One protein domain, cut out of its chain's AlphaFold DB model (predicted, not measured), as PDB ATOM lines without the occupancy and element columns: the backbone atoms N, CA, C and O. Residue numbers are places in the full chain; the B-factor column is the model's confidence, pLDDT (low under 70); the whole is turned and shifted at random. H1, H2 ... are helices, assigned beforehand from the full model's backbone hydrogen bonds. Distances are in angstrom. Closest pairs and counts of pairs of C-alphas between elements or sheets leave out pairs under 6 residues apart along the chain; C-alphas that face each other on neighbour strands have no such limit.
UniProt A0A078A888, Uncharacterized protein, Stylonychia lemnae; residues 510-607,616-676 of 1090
ATOM      1  N   VAL A 510      28.192  58.539  46.712       94.00
ATOM      2  CA  VAL A 510      29.416  57.744  46.932       94.00
ATOM      3  C   VAL A 510      30.603  58.445  46.270       94.00
ATOM      4  O   VAL A 510      30.537  58.782  45.088       94.00
ATOM      5  N   LYS A 511      31.711  58.677  46.991       94.69
ATOM      6  CA  LYS A 511      32.933  59.254  46.396       94.69
ATOM      7  C   LYS A 511      33.751  58.158  45.705       94.69
ATOM      8  O   LYS A 511      33.632  56.973  46.015       94.69
ATOM      9  N   VAL A 512      34.665  58.548  44.812       95.25
ATOM     10  CA  VAL A 512      35.527  57.594  44.084       95.25
ATOM     11  C   VAL A 512      36.365  56.708  45.023       95.25
ATOM     12  O   VAL A 512      36.572  55.529  44.742       95.25
ATOM     13  N   GLY A 513      36.804  57.234  46.173       93.88
ATOM     14  CA  GLY A 513      37.516  56.454  47.192       93.88
ATOM     15  C   GLY A 513      36.654  55.341  47.795       93.88
ATOM     16  O   GLY A 513      37.115  54.206  47.928       93.88
ATOM     17  N   ASP A 514      35.391  55.649  48.076       93.94
ATOM     18  CA  ASP A 514      34.412  54.734  48.670       93.94
ATOM     19  C   ASP A 514      34.009  53.651  47.663       93.94
ATOM     20  O   ASP A 514      33.951  52.471  48.004       93.94
ATOM     21  N   PHE A 515      33.844  54.027  46.391       95.62
ATOM     22  CA  PHE A 515      33.610  53.100  45.283       95.62
ATOM     23  C   PHE A 515      34.779  52.125  45.072       95.62
ATOM     24  O   PHE A 515      34.580  50.916  44.930       95.62
ATOM     25  N   LEU A 516      36.020  52.622  45.098       95.56
ATOM     26  CA  LEU A 516      37.213  51.779  44.991       95.56
ATOM     27  C   LEU A 516      37.390  50.870  46.218       95.56
ATOM     28  O   LEU A 516      37.878  49.745  46.078       95.56
ATOM     29  N   LYS A 517      36.972  51.327  47.407       93.31
ATOM     30  CA  LYS A 517      36.905  50.506  48.623       93.31
ATOM     31  C   LYS A 517      35.867  49.391  48.464       93.31
ATOM     32  O   LYS A 517      36.224  48.230  48.627       93.31
ATOM     33  N   PHE A 518      34.649  49.709  48.025       94.62
ATOM     34  CA  PHE A 518      33.613  48.733  47.671       94.62
ATOM     35  C   PHE A 518      34.134  47.671  46.678       94.62
ATOM     36  O   PHE A 518      34.039  46.474  46.950       94.62
ATOM     37  N   CYS A 519      34.789  48.082  45.584       95.12
ATOM     38  CA  CYS A 519      35.356  47.151  44.599       95.12
ATOM     39  C   CYS A 519      36.456  46.242  45.180       95.12
ATOM     40  O   CYS A 519      36.639  45.114  44.721       95.12
ATOM     41  N   LYS A 520      37.207  46.720  46.180       93.44
ATOM     42  CA  LYS A 520      38.236  45.944  46.890       93.44
ATOM     43  C   LYS A 520      37.619  44.960  47.888       93.44
ATOM     44  O   LYS A 520      38.065  43.816  47.963       93.44
ATOM     45  N   ASP A 521      36.612  45.399  48.633       91.56
ATOM     46  CA  ASP A 521      35.939  44.632  49.683       91.56
ATOM     47  C   ASP A 521      35.138  43.462  49.084       91.56
ATOM     48  O   ASP A 521      35.253  42.322  49.538       91.56
ATOM     49  N   PHE A 522      34.434  43.702  47.972       92.25
ATOM     50  CA  PHE A 522      33.790  42.656  47.167       92.25
ATOM     51  C   PHE A 522      34.764  41.875  46.264       92.25
ATOM     52  O   PHE A 522      34.324  41.028  45.499       92.25
ATOM     53  N   GLN A 523      36.078  42.121  46.360       92.56
ATOM     54  CA  GLN A 523      37.149  41.444  45.607       92.56
ATOM     55  C   GLN A 523      37.064  41.560  44.071       92.56
ATOM     56  O   GLN A 523      37.801  40.868  43.365       92.56
ATOM     57  N   ILE A 524      36.264  42.499  43.552       91.25
ATOM     58  CA  ILE A 524      36.090  42.770  42.117       91.25
ATOM     59  C   ILE A 524      37.448  43.031  41.446       91.25
ATOM     60  O   ILE A 524      37.737  42.501  40.379       91.25
ATOM     61  N   ASN A 525      38.337  43.778  42.104       89.69
ATOM     62  CA  ASN A 525      39.688  44.032  41.592       89.69
ATOM     63  C   ASN A 525      40.614  42.795  41.598       89.69
ATOM     64  O   ASN A 525      41.500  42.692  40.754       89.69
ATOM     65  N   LYS A 526      40.440  41.864  42.546       86.94
ATOM     66  CA  LYS A 526      41.325  40.702  42.734       86.94
ATOM     67  C   LYS A 526      40.908  39.500  41.898       86.94
ATOM     68  O   LYS A 526      41.759  38.906  41.248       86.94
ATOM     69  N   SER A 527      39.632  39.118  41.934       80.50
ATOM     70  CA  SER A 527      39.157  37.921  41.228       80.50
ATOM     71  C   SER A 527      39.025  38.124  39.722       80.50
ATOM     72  O   SER A 527      39.005  37.140  38.994       80.50
ATOM     73  N   LEU A 528      38.919  39.376  39.264       80.75
ATOM     74  CA  LEU A 528      38.597  39.718  37.874       80.75
ATOM     75  C   LEU A 528      39.701  40.560  37.205       80.75
ATOM     76  O   LEU A 528      39.524  41.054  36.098       80.75
ATOM     77  N   GLY A 529      40.838  40.757  37.885       86.25
ATOM     78  CA  GLY A 529      42.032  41.413  37.334       86.25
ATOM     79  C   GLY A 529      41.907  42.912  37.025       86.25
ATOM     80  O   GLY A 529      42.844  43.495  36.476       86.25
ATOM     81  N   LEU A 530      40.787  43.561  37.367       91.94
ATOM     82  CA  LEU A 530      40.547  44.965  37.028       91.94
ATOM     83  C   LEU A 530      41.501  45.908  37.780       91.94
ATOM     84  O   LEU A 530      41.496  46.000  39.012       91.94
ATOM     85  N   LYS A 531      42.300  46.665  37.016       95.00
ATOM     86  CA  LYS A 531      43.214  47.690  37.543       95.00
ATOM     87  C   LYS A 531      42.441  48.833  38.213       95.00
ATOM     88  O   LYS A 531      41.380  49.239  37.746       95.00
ATOM     89  N   LYS A 532      43.029  49.425  39.262       95.50
ATOM     90  CA  LYS A 532      42.457  50.572  39.996       95.50
ATOM     91  C   LYS A 532      42.117  51.747  39.068       95.50
ATOM     92  O   LYS A 532      41.045  52.316  39.193       95.50
ATOM     93  N   GLU A 533      43.001  52.066  38.123       96.00
ATOM     94  CA  GLU A 533      42.809  53.114  37.107       96.00
ATOM     95  C   GLU A 533      41.555  52.883  36.255       96.00
ATOM     96  O   GLU A 533      40.782  53.806  36.022       96.00
ATOM     97  N   LEU A 534      41.314  51.638  35.838       95.50
ATOM     98  CA  LEU A 534      40.159  51.269  35.023       95.50
ATOM     99  C   LEU A 534      38.852  51.413  35.815       95.50
ATOM    100  O   LEU A 534      37.888  51.961  35.294       95.50
ATOM    101  N   LEU A 535      38.847  51.019  37.092       96.19
ATOM    102  CA  LEU A 535      37.714  51.237  38.000       96.19
ATOM    103  C   LEU A 535      37.446  52.735  38.247       96.19
ATOM    104  O   LEU A 535      36.289  53.150  38.255       96.19
ATOM    105  N   THR A 536      38.494  53.555  38.388       95.94
ATOM    106  CA  THR A 536      38.384  55.024  38.472       95.94
ATOM    107  C   THR A 536      37.787  55.612  37.188       95.94
ATOM    108  O   THR A 536      36.878  56.437  37.248       95.94
ATOM    109  N   ASN A 537      38.241  55.152  36.021       95.38
ATOM    110  CA  ASN A 537      37.719  55.589  34.727       95.38
ATOM    111  C   ASN A 537      36.261  55.155  34.517       95.38
ATOM    112  O   ASN A 537      35.477  55.926  33.976       95.38
ATOM    113  N   ILE A 538      35.873  53.955  34.962       95.62
ATOM    114  CA  ILE A 538      34.475  53.503  34.936       95.62
ATOM    115  C   ILE A 538      33.605  54.382  35.842       95.62
ATOM    116  O   ILE A 538      32.554  54.841  35.404       95.62
ATOM    117  N   PHE A 539      34.060  54.686  37.060       96.06
ATOM    118  CA  PHE A 539      33.361  55.600  37.968       96.06
ATOM    119  C   PHE A 539      33.150  56.987  37.335       96.06
ATOM    120  O   PHE A 539      32.043  57.517  37.365       96.06
ATOM    121  N   HIS A 540      34.177  57.552  36.689       94.75
ATOM    122  CA  HIS A 540      34.072  58.842  35.996       94.75
ATOM    123  C   HIS A 540      33.279  58.804  34.680       94.75
ATOM    124  O   HIS A 540      32.782  59.843  34.264       94.75
ATOM    125  N   LYS A 541      33.134  57.641  34.032       94.38
ATOM    126  CA  LYS A 541      32.228  57.453  32.883       94.38
ATOM    127  C   LYS A 541      30.765  57.298  33.301       94.38
ATOM    128  O   LYS A 541      29.880  57.645  32.528       94.38
ATOM    129  N   ALA A 542      30.514  56.735  34.481       93.94
ATOM    130  CA  ALA A 542      29.169  56.527  35.006       93.94
ATOM    131  C   ALA A 542      28.589  57.778  35.685       93.94
ATOM    132  O   ALA A 542      27.375  57.972  35.648       93.94
ATOM    133  N   GLY A 543      29.451  58.586  36.312       91.75
ATOM    134  CA  GLY A 543      29.085  59.790  37.052       91.75
ATOM    135  C   GLY A 543      29.287  61.094  36.282       91.75
ATOM    136  O   GLY A 543      30.234  61.257  35.513       91.75
ATOM    137  N   SER A 544      28.432  62.071  36.562       80.00
ATOM    138  CA  SER A 544      28.441  63.386  35.918       80.00
ATOM    139  C   SER A 544      29.601  64.277  36.411       80.00
ATOM    140  O   SER A 544      29.485  64.984  37.415       80.00
ATOM    141  N   CYS A 545      30.728  64.271  35.685       60.00
ATOM    142  CA  CYS A 545      31.883  65.180  35.846       60.00
ATOM    143  C   CYS A 545      32.590  65.130  37.221       60.00
ATOM    144  O   CYS A 545      32.583  66.106  37.968       60.00
ATOM    145  N   HIS A 546      33.224  63.999  37.558       71.69
ATOM    146  CA  HIS A 546      33.986  63.759  38.807       71.69
ATOM    147  C   HIS A 546      33.220  63.938  40.137       71.69
ATOM    148  O   HIS A 546      33.795  63.700  41.203       71.69
ATOM    149  N   LYS A 547      31.935  64.311  40.102       84.56
ATOM    150  CA  LYS A 547      31.091  64.471  41.290       84.56
ATOM    151  C   LYS A 547      30.889  63.133  42.025       84.56
ATOM    152  O   LYS A 547      30.989  62.069  41.410       84.56
ATOM    153  N   PRO A 548      30.596  63.166  43.340       86.19
ATOM    154  CA  PRO A 548      30.113  62.000  44.068       86.19
ATOM    155  C   PRO A 548      28.848  61.434  43.412       86.19
ATOM    156  O   PRO A 548      27.905  62.171  43.127       86.19
ATOM    157  N   VAL A 549      28.869  60.125  43.190       91.50
ATOM    158  CA  VAL A 549      27.946  59.363  42.344       91.50
ATOM    159  C   VAL A 549      26.670  59.014  43.110       91.50
ATOM    160  O   VAL A 549      26.749  58.499  44.229       91.50
ATOM    161  N   ILE A 550      25.501  59.285  42.520       94.75
ATOM    162  CA  ILE A 550      24.192  58.880  43.077       94.75
ATOM    163  C   ILE A 550      23.909  57.389  42.821       94.75
ATOM    164  O   ILE A 550      24.645  56.729  42.088       94.75
ATOM    165  N   PHE A 551      22.842  56.831  43.405       95.25
ATOM    166  CA  PHE A 551      22.559  55.393  43.301       95.25
ATOM    167  C   PHE A 551      22.419  54.895  41.851       95.25
ATOM    168  O   PHE A 551      23.028  53.887  41.496       95.25
ATOM    169  N   ASP A 552      21.709  55.617  40.983       94.06
ATOM    170  CA  ASP A 552      21.530  55.198  39.585       94.06
ATOM    171  C   ASP A 552      22.840  55.256  38.784       94.06
ATOM    172  O   ASP A 552      23.129  54.374  37.975       94.06
ATOM    173  N   GLU A 553      23.682  56.259  39.045       95.69
ATOM    174  CA  GLU A 553      25.042  56.339  38.499       95.69
ATOM    175  C   GLU A 553      25.936  55.204  39.053       95.69
ATOM    176  O   GLU A 553      26.767  54.660  38.327       95.69
ATOM    177  N   PHE A 554      25.733  54.759  40.299       95.94
ATOM    178  CA  PHE A 554      26.425  53.597  40.871       95.94
ATOM    179  C   PHE A 554      25.987  52.283  40.204       95.94
ATOM    180  O   PHE A 554      26.836  51.447  39.894       95.94
ATOM    181  N   ILE A 555      24.696  52.116  39.895       95.56
ATOM    182  CA  ILE A 555      24.203  50.982  39.096       95.56
ATOM    183  C   ILE A 555      24.808  51.004  37.683       95.56
ATOM    184  O   ILE A 555      25.305  49.973  37.223       95.56
ATOM    185  N   LYS A 556      24.879  52.171  37.024       95.50
ATOM    186  CA  LYS A 556      25.585  52.328  35.735       95.50
ATOM    187  C   LYS A 556      27.070  51.958  35.843       95.50
ATOM    188  O   LYS A 556      27.602  51.284  34.963       95.50
ATOM    189  N   ALA A 557      27.745  52.324  36.935       96.12
ATOM    190  CA  ALA A 557      29.136  51.937  37.171       96.12
ATOM    191  C   ALA A 557      29.301  50.410  37.306       96.12
ATOM    192  O   ALA A 557      30.269  49.853  36.789       96.12
ATOM    193  N   LEU A 558      28.345  49.713  37.934       96.12
ATOM    194  CA  LEU A 558      28.332  48.246  38.011       96.12
ATOM    195  C   LEU A 558      28.071  47.577  36.653       96.12
ATOM    196  O   LEU A 558      28.711  46.573  36.350       96.12
ATOM    197  N   GLN A 559      27.194  48.144  35.820       94.81
ATOM    198  CA  GLN A 559      26.964  47.691  34.439       94.81
ATOM    199  C   GLN A 559      28.217  47.850  33.566       94.81
ATOM    200  O   GLN A 559      28.598  46.940  32.833       94.81
ATOM    201  N   LEU A 560      28.918  48.980  33.682       95.56
ATOM    202  CA  LEU A 560      30.197  49.181  32.998       95.56
ATOM    203  C   LEU A 560      31.282  48.221  33.516       95.56
ATOM    204  O   LEU A 560      32.063  47.704  32.718       95.56
ATOM    205  N   ILE A 561      31.305  47.918  34.820       95.06
ATOM    206  CA  ILE A 561      32.163  46.862  35.381       95.06
ATOM    207  C   ILE A 561      31.808  45.492  34.783       95.06
ATOM    208  O   ILE A 561      32.721  44.781  34.372       95.06
ATOM    209  N   SER A 562      30.529  45.106  34.684       92.44
ATOM    210  CA  SER A 562      30.143  43.786  34.152       92.44
ATOM    211  C   SER A 562      30.498  43.607  32.672       92.44
ATOM    212  O   SER A 562      30.960  42.534  32.275       92.44
ATOM    213  N   LEU A 563      30.376  44.670  31.869       91.88
ATOM    214  CA  LEU A 563      30.857  44.696  30.486       91.88
ATOM    215  C   LEU A 563      32.380  44.548  30.398       91.88
ATOM    216  O   LEU A 563      32.863  43.712  29.634       91.88
ATOM    217  N   GLU A 564      33.138  45.313  31.186       94.00
ATOM    218  CA  GLU A 564      34.604  45.275  31.138       94.00
ATOM    219  C   GLU A 564      35.153  43.928  31.649       94.00
ATOM    220  O   GLU A 564      36.115  43.412  31.087       94.00
ATOM    221  N   ILE A 565      34.497  43.288  32.628       89.56
ATOM    222  CA  ILE A 565      34.796  41.904  33.048       89.56
ATOM    223  C   ILE A 565      34.615  40.928  31.883       89.56
ATOM    224  O   ILE A 565      35.507  40.125  31.609       89.56
ATOM    225  N   ASN A 566      33.471  40.982  31.190       87.25
ATOM    226  CA  ASN A 566      33.200  40.071  30.078       87.25
ATOM    227  C   ASN A 566      34.193  40.293  28.927       87.25
ATOM    228  O   ASN A 566      34.668  39.329  28.332       87.25
ATOM    229  N   LYS A 567      34.566  41.550  28.665       90.50
ATOM    230  CA  LYS A 567      35.596  41.916  27.688       90.50
ATOM    231  C   LYS A 567      36.975  41.363  28.066       90.50
ATOM    232  O   LYS A 567      37.587  40.697  27.238       90.50
ATOM    233  N   VAL A 568      37.432  41.546  29.308       87.50
ATOM    234  CA  VAL A 568      38.707  40.976  29.791       87.50
ATOM    235  C   VAL A 568      38.699  39.444  29.704       87.50
ATOM    236  O   VAL A 568      39.695  38.851  29.297       87.50
ATOM    237  N   GLN A 569      37.576  38.784  30.006       81.88
ATOM    238  CA  GLN A 569      37.459  37.331  29.843       81.88
ATOM    239  C   GLN A 569      37.502  36.901  28.364       81.88
ATOM    240  O   GLN A 569      38.102  35.874  28.049       81.88
ATOM    241  N   ILE A 570      36.912  37.678  27.449       79.56
ATOM    242  CA  ILE A 570      37.028  37.443  26.001       79.56
ATOM    243  C   ILE A 570      38.485  37.605  25.549       79.56
ATOM    244  O   ILE A 570      38.982  36.721  24.860       79.56
ATOM    245  N   GLU A 571      39.191  38.657  25.977       88.38
ATOM    246  CA  GLU A 571      40.610  38.882  25.654       88.38
ATOM    247  C   GLU A 571      41.515  37.749  26.178       88.38
ATOM    248  O   GLU A 571      42.410  37.287  25.467       88.38
ATOM    249  N   ILE A 572      41.259  37.244  27.394       81.50
ATOM    250  CA  ILE A 572      41.956  36.073  27.952       81.50
ATOM    251  C   ILE A 572      41.689  34.832  27.091       81.50
ATOM    252  O   ILE A 572      42.636  34.173  26.664       81.50
ATOM    253  N   ASN A 573      40.423  34.533  26.783       75.12
ATOM    254  CA  ASN A 573      40.059  33.349  26.004       75.12
ATOM    255  C   ASN A 573      40.550  33.438  24.543       75.12
ATOM    256  O   ASN A 573      40.910  32.417  23.961       75.12
ATOM    257  N   GLU A 574      40.617  34.635  23.952       85.75
ATOM    258  CA  GLU A 574      41.225  34.883  22.636       85.75
ATOM    259  C   GLU A 574      42.745  34.678  22.661       85.75
ATOM    260  O   GLU A 574      43.295  34.064  21.743       85.75
ATOM    261  N   LYS A 575      43.427  35.106  23.730       88.88
ATOM    262  CA  LYS A 575      44.856  34.837  23.919       88.88
ATOM    263  C   LYS A 575      45.134  33.346  24.110       88.88
ATOM    264  O   LYS A 575      46.025  32.818  23.453       88.88
ATOM    265  N   GLU A 576      44.365  32.654  24.952       77.38
ATOM    266  CA  GLU A 576      44.496  31.203  25.144       77.38
ATOM    267  C   GLU A 576      44.186  30.414  23.865       77.38
ATOM    268  O   GLU A 576      44.845  29.407  23.589       77.38
ATOM    269  N   LEU A 577      43.215  30.873  23.066       76.62
ATOM    270  CA  LEU A 577      42.911  30.295  21.760       76.62
ATOM    271  C   LEU A 577      44.092  30.466  20.802       76.62
ATOM    272  O   LEU A 577      44.512  29.484  20.194       76.62
ATOM    273  N   LYS A 578      44.676  31.668  20.723       86.75
ATOM    274  CA  LYS A 578      45.863  31.926  19.900       86.75
ATOM    275  C   LYS A 578      47.071  31.106  20.358       86.75
ATOM    276  O   LYS A 578      47.745  30.513  19.528       86.75
ATOM    277  N   GLU A 579      47.317  30.992  21.663       83.69
ATOM    278  CA  GLU A 579      48.387  30.141  22.204       83.69
ATOM    279  C   GLU A 579      48.168  28.651  21.882       83.69
ATOM    280  O   GLU A 579      49.135  27.929  21.630       83.69
ATOM    281  N   ALA A 580      46.917  28.174  21.861       71.44
ATOM    282  CA  ALA A 580      46.585  26.815  21.431       71.44
ATOM    283  C   ALA A 580      46.770  26.627  19.913       71.44
ATOM    284  O   ALA A 580      47.278  25.592  19.486       71.44
ATOM    285  N   GLU A 581      46.414  27.621  19.098       78.50
ATOM    286  CA  GLU A 581      46.642  27.615  17.647       78.50
ATOM    287  C   GLU A 581      48.141  27.651  17.303       78.50
ATOM    288  O   GLU A 581      48.591  26.827  16.509       78.50
ATOM    289  N   ASP A 582      48.936  28.484  17.982       83.56
ATOM    290  CA  ASP A 582      50.401  28.521  17.862       83.56
ATOM    291  C   ASP A 582      51.050  27.189  18.298       83.56
ATOM    292  O   ASP A 582      52.040  26.754  17.708       83.56
ATOM    293  N   GLN A 583      50.508  26.510  19.320       76.56
ATOM    294  CA  GLN A 583      50.971  25.176  19.737       76.56
ATOM    295  C   GLN A 583      50.642  24.096  18.699       76.56
ATOM    296  O   GLN A 583      51.492  23.254  18.413       76.56
ATOM    297  N   ILE A 584      49.440  24.126  18.112       72.69
ATOM    298  CA  ILE A 584      49.048  23.223  17.019       72.69
ATOM    299  C   ILE A 584      49.939  23.462  15.791       72.69
ATOM    300  O   ILE A 584      50.437  22.502  15.206       72.69
ATOM    301  N   GLN A 585      50.200  24.725  15.439       81.44
ATOM    302  CA  GLN A 585      51.046  25.082  14.301       81.44
ATOM    303  C   GLN A 585      52.500  24.631  14.506       81.44
ATOM    304  O   GLN A 585      53.051  23.965  13.635       81.44
ATOM    305  N   LYS A 586      53.095  24.873  15.684       83.81
ATOM    306  CA  LYS A 586      54.445  24.375  16.017       83.81
ATOM    307  C   LYS A 586      54.549  22.853  15.926       83.81
ATOM    308  O   LYS A 586      55.507  22.349  15.353       83.81
ATOM    309  N   LEU A 587      53.556  22.121  16.438       73.25
ATOM    310  CA  LEU A 587      53.513  20.660  16.316       73.25
ATOM    311  C   LEU A 587      53.404  20.208  14.850       73.25
ATOM    312  O   LEU A 587      54.049  19.233  14.467       73.25
ATOM    313  N   ALA A 588      52.628  20.912  14.022       74.31
ATOM    314  CA  ALA A 588      52.521  20.628  12.593       74.31
ATOM    315  C   ALA A 588      53.841  20.895  11.843       74.31
ATOM    316  O   ALA A 588      54.251  20.071  11.023       74.31
ATOM    317  N   ASP A 589      54.533  21.993  12.157       83.50
ATOM    318  CA  ASP A 589      55.811  22.359  11.539       83.50
ATOM    319  C   ASP A 589      56.958  21.434  11.984       83.50
ATOM    320  O   ASP A 589      57.736  20.982  11.143       83.50
ATOM    321  N   GLU A 590      57.026  21.052  13.267       79.62
ATOM    322  CA  GLU A 590      57.961  20.026  13.760       79.62
ATOM    323  C   GLU A 590      57.733  18.668  13.082       79.62
ATOM    324  O   GLU A 590      58.690  17.977  12.723       79.62
ATOM    325  N   PHE A 591      56.470  18.274  12.889       72.44
ATOM    326  CA  PHE A 591      56.133  17.030  12.200       72.44
ATOM    327  C   PHE A 591      56.544  17.078  10.728       72.44
ATOM    328  O   PHE A 591      57.155  16.132  10.233       72.44
ATOM    329  N   LYS A 592      56.271  18.196  10.046       81.31
ATOM    330  CA  LYS A 592      56.662  18.416   8.653       81.31
ATOM    331  C   LYS A 592      58.182  18.391   8.480       81.31
ATOM    332  O   LYS A 592      58.666  17.690   7.601       81.31
ATOM    333  N   ALA A 593      58.933  19.060   9.358       81.06
ATOM    334  CA  ALA A 593      60.395  19.041   9.335       81.06
ATOM    335  C   ALA A 593      60.961  17.616   9.488       81.06
ATOM    336  O   ALA A 593      61.868  17.234   8.749       81.06
ATOM    337  N   ARG A 594      60.394  16.798  10.387       72.00
ATOM    338  CA  ARG A 594      60.806  15.392  10.566       72.00
ATOM    339  C   ARG A 594      60.397  14.482   9.407       72.00
ATOM    340  O   ARG A 594      61.148  13.565   9.075       72.00
ATOM    341  N   ASP A 595      59.238  14.703   8.789       72.00
ATOM    342  CA  ASP A 595      58.848  13.975   7.575       72.00
ATOM    343  C   ASP A 595      59.755  14.374   6.389       72.00
ATOM    344  O   ASP A 595      60.207  13.490   5.661       72.00
ATOM    345  N   ASP A 596      60.129  15.652   6.246       77.44
ATOM    346  CA  ASP A 596      61.084  16.132   5.233       77.44
ATOM    347  C   ASP A 596      62.504  15.560   5.455       77.44
ATOM    348  O   ASP A 596      63.162  15.133   4.500       77.44
ATOM    349  N   GLU A 597      62.977  15.470   6.705       76.31
ATOM    350  CA  GLU A 597      64.209  14.745   7.060       76.31
ATOM    351  C   GLU A 597      64.115  13.253   6.721       76.31
ATOM    352  O   GLU A 597      65.049  12.688   6.151       76.31
ATOM    353  N   HIS A 598      62.982  12.608   7.008       66.00
ATOM    354  CA  HIS A 598      62.762  11.201   6.681       66.00
ATOM    355  C   HIS A 598      62.697  10.964   5.159       66.00
ATOM    356  O   HIS A 598      63.176   9.934   4.684       66.00
ATOM    357  N   VAL A 599      62.162  11.906   4.374       71.56
ATOM    358  CA  VAL A 599      62.178  11.859   2.901       71.56
ATOM    359  C   VAL A 599      63.604  12.013   2.363       71.56
ATOM    360  O   VAL A 599      64.027  11.182   1.557       71.56
ATOM    361  N   LYS A 600      64.383  12.987   2.855       75.19
ATOM    362  CA  LYS A 600      65.815  13.123   2.517       75.19
ATOM    363  C   LYS A 600      66.606  11.865   2.892       75.19
ATOM    364  O   LYS A 600      67.410  11.373   2.105       75.19
ATOM    365  N   TYR A 601      66.335  11.288   4.060       62.50
ATOM    366  CA  TYR A 601      66.973  10.050   4.504       62.50
ATOM    367  C   TYR A 601      66.578   8.841   3.643       62.50
ATOM    368  O   TYR A 601      67.432   8.015   3.336       62.50
ATOM    369  N   LEU A 602      65.320   8.731   3.197       60.25
ATOM    370  CA  LEU A 602      64.898   7.685   2.255       60.25
ATOM    371  C   LEU A 602      65.602   7.800   0.896       60.25
ATOM    372  O   LEU A 602      65.925   6.770   0.311       60.25
ATOM    373  N   GLN A 603      65.873   9.019   0.421       66.94
ATOM    374  CA  GLN A 603      66.659   9.242  -0.797       66.94
ATOM    375  C   GLN A 603      68.103   8.741  -0.616       66.94
ATOM    376  O   GLN A 603      68.571   7.952  -1.433       66.94
ATOM    377  N   ILE A 604      68.754   9.075   0.503       60.75
ATOM    378  CA  ILE A 604      70.106   8.589   0.858       60.75
ATOM    379  C   ILE A 604      70.130   7.060   1.075       60.75
ATOM    380  O   ILE A 604      71.106   6.379   0.763       60.75
ATOM    381  N   LYS A 605      69.042   6.475   1.587       48.78
ATOM    382  CA  LYS A 605      68.952   5.040   1.903       48.78
ATOM    383  C   LYS A 605      68.946   4.126   0.674       48.78
ATOM    384  O   LYS A 605      69.263   2.945   0.814       48.78
ATOM    385  N   ASN A 606      68.645   4.649  -0.514       55.56
ATOM    386  CA  ASN A 606      68.825   3.897  -1.758       55.56
ATOM    387  C   ASN A 606      70.307   3.602  -2.063       55.56
ATOM    388  O   ASN A 606      70.581   2.701  -2.853       55.56
ATOM    389  N   GLU A 607      71.252   4.294  -1.416       51.84
ATOM    390  CA  GLU A 607      72.689   4.159  -1.685       51.84
ATOM    391  C   GLU A 607      73.459   3.362  -0.619       51.84
ATOM    392  O   GLU A 607      74.564   2.901  -0.898       51.84
ATOM    393  N   THR A 616      59.313   4.668  15.449       63.94
ATOM    394  CA  THR A 616      58.550   3.596  16.085       63.94
ATOM    395  C   THR A 616      57.066   3.941  15.934       63.94
ATOM    396  O   THR A 616      56.684   5.112  15.866       63.94
ATOM    397  N   GLU A 617      56.207   2.927  15.811       70.44
ATOM    398  CA  GLU A 617      54.774   3.123  15.574       70.44
ATOM    399  C   GLU A 617      54.146   4.082  16.604       70.44
ATOM    400  O   GLU A 617      53.790   5.212  16.278       70.44
ATOM    401  N   GLU A 618      53.950   3.624  17.836       69.75
ATOM    402  CA  GLU A 618      54.581   4.251  18.987       69.75
ATOM    403  C   GLU A 618      54.655   5.807  18.970       69.75
ATOM    404  O   GLU A 618      53.665   6.454  19.330       69.75
ATOM    405  N   GLU A 619      55.771   6.410  18.531       68.75
ATOM    406  CA  GLU A 619      56.001   7.869  18.451       68.75
ATOM    407  C   GLU A 619      54.962   8.589  17.569       68.75
ATOM    408  O   GLU A 619      54.381   9.605  17.967       68.75
ATOM    409  N   LYS A 620      54.646   8.043  16.383       70.81
ATOM    410  CA  LYS A 620      53.630   8.627  15.475       70.81
ATOM    411  C   LYS A 620      52.242   8.655  16.107       70.81
ATOM    412  O   LYS A 620      51.379   9.448  15.728       70.81
ATOM    413  N   LYS A 621      52.004   7.741  17.041       76.00
ATOM    414  CA  LYS A 621      50.704   7.487  17.653       76.00
ATOM    415  C   LYS A 621      50.534   8.262  18.964       76.00
ATOM    416  O   LYS A 621      49.403   8.543  19.350       76.00
ATOM    417  N   GLU A 622      51.639   8.672  19.586       72.62
ATOM    418  CA  GLU A 622      51.687   9.714  20.616       72.62
ATOM    419  C   GLU A 622      51.445  11.108  20.018       72.62
ATOM    420  O   GLU A 622      50.567  11.824  20.497       72.62
ATOM    421  N   PHE A 623      52.094  11.445  18.894       68.69
ATOM    422  CA  PHE A 623      51.854  12.709  18.180       68.69
ATOM    423  C   PHE A 623      50.361  12.932  17.872       68.69
ATOM    424  O   PHE A 623      49.791  13.961  18.226       68.69
ATOM    425  N   LYS A 624      49.684  11.922  17.306       74.12
ATOM    426  CA  LYS A 624      48.242  11.990  16.997       74.12
ATOM    427  C   LYS A 624      47.324  12.046  18.217       74.12
ATOM    428  O   LYS A 624      46.161  12.426  18.087       74.12
ATOM    429  N   LYS A 625      47.805  11.639  19.390       77.94
ATOM    430  CA  LYS A 625      47.069  11.814  20.642       77.94
ATOM    431  C   LYS A 625      47.180  13.265  21.113       77.94
ATOM    432  O   LYS A 625      46.154  13.855  21.432       77.94
ATOM    433  N   ASN A 626      48.378  13.845  21.068       69.31
ATOM    434  CA  ASN A 626      48.617  15.238  21.453       69.31
ATOM    435  C   ASN A 626      47.904  16.228  20.515       69.31
ATOM    436  O   ASN A 626      47.241  17.139  21.001       69.31
ATOM    437  N   ASP A 627      47.954  16.012  19.194       70.94
ATOM    438  CA  ASP A 627      47.197  16.799  18.202       70.94
ATOM    439  C   ASP A 627      45.685  16.770  18.488       70.94
ATOM    440  O   ASP A 627      45.019  17.804  18.535       70.94
ATOM    441  N   ARG A 628      45.141  15.585  18.797       74.06
ATOM    442  CA  ARG A 628      43.732  15.442  19.173       74.06
ATOM    443  C   ARG A 628      43.393  16.142  20.494       74.06
ATOM    444  O   ARG A 628      42.358  16.798  20.556       74.06
ATOM    445  N   GLU A 629      44.223  16.014  21.529       74.88
ATOM    446  CA  GLU A 629      44.004  16.685  22.821       74.88
ATOM    447  C   GLU A 629      44.065  18.222  22.672       74.88
ATOM    448  O   GLU A 629      43.205  18.922  23.209       74.88
ATOM    449  N   GLN A 630      44.992  18.754  21.866       71.62
ATOM    450  CA  GLN A 630      45.069  20.191  21.559       71.62
ATOM    451  C   GLN A 630      43.889  20.676  20.706       71.62
ATOM    452  O   GLN A 630      43.338  21.748  20.963       71.62
ATOM    453  N   LYS A 631      43.433  19.881  19.733       74.25
ATOM    454  CA  LYS A 631      42.244  20.203  18.937       74.25
ATOM    455  C   LYS A 631      40.963  20.192  19.773       74.25
ATOM    456  O   LYS A 631      40.153  21.103  19.641       74.25
ATOM    457  N   GLU A 632      40.797  19.220  20.671       79.31
ATOM    458  CA  GLU A 632      39.673  19.196  21.618       79.31
ATOM    459  C   GLU A 632      39.721  20.404  22.581       79.31
ATOM    460  O   GLU A 632      38.668  20.969  22.892       79.31
ATOM    461  N   LYS A 633      40.918  20.880  22.974       75.25
ATOM    462  CA  LYS A 633      41.097  22.145  23.717       75.25
ATOM    463  C   LYS A 633      40.680  23.370  22.887       75.25
ATOM    464  O   LYS A 633      39.907  24.188  23.383       75.25
ATOM    465  N   ARG A 634      41.127  23.479  21.627       76.19
ATOM    466  CA  ARG A 634      40.744  24.558  20.693       76.19
ATOM    467  C   ARG A 634      39.227  24.610  20.485       76.19
ATOM    468  O   ARG A 634      38.620  25.659  20.673       76.19
ATOM    469  N   ASP A 635      38.603  23.475  20.170       75.69
ATOM    470  CA  ASP A 635      37.152  23.366  19.965       75.69
ATOM    471  C   ASP A 635      36.353  23.698  21.243       75.69
ATOM    472  O   ASP A 635      35.206  24.147  21.162       75.69
ATOM    473  N   GLY A 636      36.938  23.466  22.425       78.12
ATOM    474  CA  GLY A 636      36.406  23.906  23.715       78.12
ATOM    475  C   GLY A 636      36.452  25.427  23.870       78.12
ATOM    476  O   GLY A 636      35.409  26.044  24.094       78.12
ATOM    477  N   LEU A 637      37.631  26.027  23.671       71.62
ATOM    478  CA  LEU A 637      37.843  27.476  23.758       71.62
ATOM    479  C   LEU A 637      36.957  28.246  22.771       71.62
ATOM    480  O   LEU A 637      36.303  29.200  23.175       71.62
ATOM    481  N   VAL A 638      36.836  27.798  21.515       75.25
ATOM    482  CA  VAL A 638      35.955  28.430  20.511       75.25
ATOM    483  C   VAL A 638      34.492  28.454  20.969       75.25
ATOM    484  O   VAL A 638      33.824  29.478  20.828       75.25
ATOM    485  N   LYS A 639      33.984  27.362  21.557       80.75
ATOM    486  CA  LYS A 639      32.606  27.305  22.082       80.75
ATOM    487  C   LYS A 639      32.411  28.217  23.289       80.75
ATOM    488  O   LYS A 639      31.350  28.818  23.430       80.75
ATOM    489  N   GLU A 640      33.411  28.318  24.158       74.06
ATOM    490  CA  GLU A 640      33.363  29.218  25.308       74.06
ATOM    491  C   GLU A 640      33.396  30.688  24.872       74.06
ATOM    492  O   GLU A 640      32.579  31.483  25.324       74.06
ATOM    493  N   LEU A 641      34.260  31.027  23.916       73.50
ATOM    494  CA  LEU A 641      34.396  32.355  23.319       73.50
ATOM    495  C   LEU A 641      33.096  32.778  22.604       73.50
ATOM    496  O   LEU A 641      32.589  33.873  22.844       73.50
ATOM    497  N   GLN A 642      32.487  31.885  21.813       76.88
ATOM    498  CA  GLN A 642      31.151  32.098  21.235       76.88
ATOM    499  C   GLN A 642      30.088  32.327  22.320       76.88
ATOM    500  O   GLN A 642      29.267  33.232  22.192       76.88
ATOM    501  N   LYS A 643      30.118  31.552  23.412       78.62
ATOM    502  CA  LYS A 643      29.188  31.718  24.536       78.62
ATOM    503  C   LYS A 643      29.381  33.057  25.259       78.62
ATOM    504  O   LYS A 643      28.386  33.664  25.635       78.62
ATOM    505  N   LEU A 644      30.618  33.521  25.452       74.38
ATOM    506  CA  LEU A 644      30.923  34.817  26.077       74.38
ATOM    507  C   LEU A 644      30.507  35.998  25.192       74.38
ATOM    508  O   LEU A 644      29.927  36.955  25.702       74.38
ATOM    509  N   LYS A 645      30.732  35.908  23.874       78.62
ATOM    510  CA  LYS A 645      30.268  36.908  22.895       78.62
ATOM    511  C   LYS A 645      28.743  36.940  22.741       78.62
ATOM    512  O   LYS A 645      28.204  37.972  22.368       78.62
ATOM    513  N   ALA A 646      28.050  35.846  23.063       81.38
ATOM    514  CA  ALA A 646      26.588  35.769  23.069       81.38
ATOM    515  C   ALA A 646      25.926  36.208  24.396       81.38
ATOM    516  O   ALA A 646      24.698  36.194  24.487       81.38
ATOM    517  N   LYS A 647      26.690  36.574  25.439       84.50
ATOM    518  CA  LYS A 647      26.115  37.116  26.683       84.50
ATOM    519  C   LYS A 647      25.617  38.545  26.458       84.50
ATOM    520  O   LYS A 647      26.401  39.414  26.085       84.50
ATOM    521  N   THR A 648      24.344  38.799  26.759       85.31
ATOM    522  CA  THR A 648      23.807  40.170  26.833       85.31
ATOM    523  C   THR A 648      24.336  40.900  28.073       85.31
ATOM    524  O   THR A 648      24.857  40.267  28.996       85.31
ATOM    525  N   LEU A 649      24.168  42.227  28.118       83.06
ATOM    526  CA  LEU A 649      24.484  43.049  29.294       83.06
ATOM    527  C   LEU A 649      23.866  42.470  30.576       83.06
ATOM    528  O   LEU A 649      24.562  42.306  31.575       83.06
ATOM    529  N   ASP A 650      22.588  42.096  30.528       84.25
ATOM    530  CA  ASP A 650      21.861  41.585  31.695       84.25
ATOM    531  C   ASP A 650      22.480  40.287  32.221       84.25
ATOM    532  O   ASP A 650      22.638  40.123  33.425       84.25
ATOM    533  N   HIS A 651      22.939  39.398  31.329       87.56
ATOM    534  CA  HIS A 651      23.626  38.166  31.722       87.56
ATOM    535  C   HIS A 651      24.969  38.432  32.420       87.56
ATOM    536  O   HIS A 651      25.315  37.714  33.361       87.56
ATOM    537  N   THR A 652      25.745  39.431  31.979       87.88
ATOM    538  CA  THR A 652      27.022  39.772  32.638       87.88
ATOM    539  C   THR A 652      26.781  40.451  33.986       87.88
ATOM    540  O   THR A 652      27.490  40.175  34.957       87.88
ATOM    541  N   LEU A 653      25.752  41.296  34.067       90.06
ATOM    542  CA  LEU A 653      25.327  41.970  35.289       90.06
ATOM    543  C   LEU A 653      24.811  40.966  36.333       90.06
ATOM    544  O   LEU A 653      25.185  41.043  37.502       90.06
ATOM    545  N   ASP A 654      24.042  39.966  35.908       89.81
ATOM    546  CA  ASP A 654      23.554  38.874  36.754       89.81
ATOM    547  C   ASP A 654      24.680  38.000  37.317       89.81
ATOM    548  O   ASP A 654      24.655  37.621  38.492       89.81
ATOM    549  N   GLU A 655      25.701  37.698  36.511       90.06
ATOM    550  CA  GLU A 655      26.899  37.005  36.992       90.06
ATOM    551  C   GLU A 655      27.656  37.841  38.037       90.06
ATOM    552  O   GLU A 655      28.077  37.292  39.061       90.06
ATOM    553  N   LEU A 656      27.755  39.164  37.848       92.31
ATOM    554  CA  LEU A 656      28.343  40.085  38.826       92.31
ATOM    555  C   LEU A 656      27.517  40.150  40.127       92.31
ATOM    556  O   LEU A 656      28.077  40.060  41.221       92.31
ATOM    557  N   TYR A 657      26.187  40.235  40.039       93.38
ATOM    558  CA  TYR A 657      25.286  40.221  41.200       93.38
ATOM    559  C   TYR A 657      25.369  38.916  41.998       93.38
ATOM    560  O   TYR A 657      25.387  38.931  43.234       93.38
ATOM    561  N   LYS A 658      25.485  37.786  41.297       91.25
ATOM    562  CA  LYS A 658      25.676  36.466  41.897       91.25
ATOM    563  C   LYS A 658      27.045  36.325  42.561       91.25
ATOM    564  O   LYS A 658      27.125  35.773  43.656       91.25
ATOM    565  N   TYR A 659      28.104  36.854  41.947       90.81
ATOM    566  CA  TYR A 659      29.449  36.916  42.532       90.81
ATOM    567  C   TYR A 659      29.485  37.775  43.814       90.81
ATOM    568  O   TYR A 659      30.101  37.400  44.815       90.81
ATOM    569  N   MET A 660      28.733  38.879  43.840       90.44
ATOM    570  CA  MET A 660      28.529  39.695  45.044       90.44
ATOM    571  C   MET A 660      27.607  39.044  46.097       90.44
ATOM    572  O   MET A 660      27.516  39.553  47.212       90.44
ATOM    573  N   GLU A 661      26.991  37.892  45.796       92.25
ATOM    574  CA  GLU A 661      26.046  37.147  46.652       92.25
ATOM    575  C   GLU A 661      24.772  37.935  47.028       92.25
ATOM    576  O   GLU A 661      24.146  37.677  48.059       92.25
ATOM    577  N   LEU A 662      24.340  38.870  46.172       90.12
ATOM    578  CA  LEU A 662      23.165  39.722  46.419       90.12
ATOM    579  C   LEU A 662      21.838  38.948  46.476       90.12
ATOM    580  O   LEU A 662      20.897  39.385  47.134       90.12
ATOM    581  N   ASP A 663      21.785  37.770  45.848       88.00
ATOM    582  CA  ASP A 663      20.645  36.843  45.908       88.00
ATOM    583  C   ASP A 663      20.356  36.323  47.329       88.00
ATOM    584  O   ASP A 663      19.261  35.825  47.603       88.00
ATOM    585  N   ILE A 664      21.331  36.408  48.242       88.56
ATOM    586  CA  ILE A 664      21.248  35.854  49.595       88.56
ATOM    587  C   ILE A 664      21.496  36.984  50.609       88.56
ATOM    588  O   ILE A 664      22.651  37.266  50.932       88.56
ATOM    589  N   PRO A 665      20.436  37.585  51.193       82.94
ATOM    590  CA  PRO A 665      20.560  38.700  52.132       82.94
ATOM    591  C   PRO A 665      21.570  38.480  53.255       82.94
ATOM    592  O   PRO A 665      22.419  39.324  53.516       82.94
ATOM    593  N   GLN A 666      21.554  37.293  53.862       84.19
ATOM    594  CA  GLN A 666      22.470  36.935  54.945       84.19
ATOM    595  C   GLN A 666      23.943  36.870  54.506       84.19
ATOM    596  O   GLN A 666      24.828  37.077  55.334       84.19
ATOM    597  N   ALA A 667      24.221  36.572  53.235       83.12
ATOM    598  CA  ALA A 667      25.575  36.372  52.732       83.12
ATOM    599  C   ALA A 667      26.265  37.711  52.444       83.12
ATOM    600  O   ALA A 667      27.312  37.990  53.039       83.12
ATOM    601  N   TYR A 668      25.636  38.601  51.664       82.56
ATOM    602  CA  TYR A 668      26.178  39.948  51.469       82.56
ATOM    603  C   TYR A 668      26.163  40.758  52.780       82.56
ATOM    604  O   TYR A 668      27.135  41.452  53.065       82.56
ATOM    605  N   GLN A 669      25.156  40.597  53.654       83.00
ATOM    606  CA  GLN A 669      25.185  41.204  54.995       83.00
ATOM    607  C   GLN A 669      26.321  40.661  55.868       83.00
ATOM    608  O   GLN A 669      26.886  41.414  56.657       83.00
ATOM    609  N   LYS A 670      26.697  39.381  55.747       85.62
ATOM    610  CA  LYS A 670      27.860  38.830  56.460       85.62
ATOM    611  C   LYS A 670      29.174  39.402  55.923       85.62
ATOM    612  O   LYS A 670      30.048  39.705  56.733       85.62
ATOM    613  N   LYS A 671      29.295  39.603  54.602       82.44
ATOM    614  CA  LYS A 671      30.417  40.344  53.998       82.44
ATOM    615  C   LYS A 671      30.472  41.768  54.569       82.44
ATOM    616  O   LYS A 671      31.458  42.114  55.211       82.44
ATOM    617  N   LEU A 672      29.375  42.529  54.485       81.00
ATOM    618  CA  LEU A 672      29.250  43.890  55.036       81.00
ATOM    619  C   LEU A 672      29.584  43.982  56.535       81.00
ATOM    620  O   LEU A 672      30.333  44.867  56.936       81.00
ATOM    621  N   LYS A 673      29.093  43.056  57.370       76.38
ATOM    622  CA  LYS A 673      29.418  43.010  58.810       76.38
ATOM    623  C   LYS A 673      30.912  42.800  59.069       76.38
ATOM    624  O   LYS A 673      31.432  43.354  60.031       76.38
ATOM    625  N   GLY A 674      31.611  42.066  58.201       67.38
ATOM    626  CA  GLY A 674      33.071  41.942  58.239       67.38
ATOM    627  C   GLY A 674      33.820  43.250  57.946       67.38
ATOM    628  O   GLY A 674      34.965  43.393  58.364       67.38
ATOM    629  N   PHE A 675      33.176  44.218  57.286       66.94
ATOM    630  CA  PHE A 675      33.751  45.524  56.938       66.94
ATOM    631  C   PHE A 675      33.356  46.659  57.907       66.94
ATOM    632  O   PHE A 675      33.793  47.794  57.723       66.94
ATOM    633  N   HIS A 676      32.548  46.379  58.943       55.25
ATOM    634  CA  HIS A 676      31.925  47.397  59.808       55.25
ATOM    635  C   HIS A 676      32.701  47.790  61.087       55.25
ATOM    636  O   HIS A 676      32.203  48.602  61.867       55.25
TER     637      HIS A 676
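This is residues 510 to 607 and 616 to 676 of the 1090 residues of an uncharacterized protein of Stylonychia lemnae (UniProt A0A078A888). A very long straight helix, H4, makes the long axis, with the shorter helix H5 folded back beside its middle stretch and a loose head of short helices, H1, H2, H3, H6 and H7, gathered round its first end. In the head, H3 and H6 pack on the first part of H4 and H1 packs on H3, while at the other end residues 592 to 607 stick out alone. The printed part has 159 residues with seven named helices, H1 to H7 in order along the chain, and no named strand: the class is all helix. The whole is extended, with a radius of gyration of the C-alphas of 24.9 A and spans of 85 by 35 by 27 A.

H1, residues 512 to 521, begins with C-alpha 512 at (35.527, 57.594, 44.084). H2 is residues 524 to 527, and H3 is residues 532 to 542. H4, residues 551 to 605, runs 80.0 A from C-alpha 551 at (22.559, 55.393, 43.301) to C-alpha 605 at (68.952, 5.040, 1.903). H5, residues 617 to 645, measures 42.4 A. H6 is residues 649 to 659. H7, residues 665 to 674, ends with C-alpha 674 at (33.071, 41.942, 58.239).

The hub is H4, which touches three helices. H3 touches residues 553 to 561 of H4 alone, at a steep tilt of 50 degrees, opposite ways; the closest C-alphas are those of Ala 542 and Ala 557, 5.1 A apart. H6 touches residues 558 to 566 alone, about perpendicular at 84 degrees, with the C-alphas of Ser 562 and Leu 653 closest at 5.3 A. H5 touches residues 566 to 587 alone, at a shallow tilt of 21 degrees, opposite ways; the closest C-alphas are those of Leu 577 and Leu 637, 6.1 A apart. H1 touches H3 at a steep tilt of 57 degrees, opposite ways, with the C-alphas of Val 512 and Phe 539 closest at 6.8 A. H2 is close to H1 but not clearly touching, with the C-alphas of Cys 519 and Asn 525 closest at 6.1 A. H7 touches no helix; it and H1 are only just apart, at 8.2 A between their closest C-alphas. In H1, H3, H4, H5, H6 and H7 every O i to N i+4 pair is within hydrogen-bond range; H2 is too short for such a pair.

The two C-alphas farthest apart, those of Ile 550 and Glu 607, are 85.7 A apart. Residues 608 to 615 are not printed, and C-alphas 607 and 616 are 22.7 A apart across this cut. Of the links that are printed whole, none is long. The mean pLDDT of the printed part is 82.7, and 17 residues are under 70, among them 601 to 607 and 674 to 676.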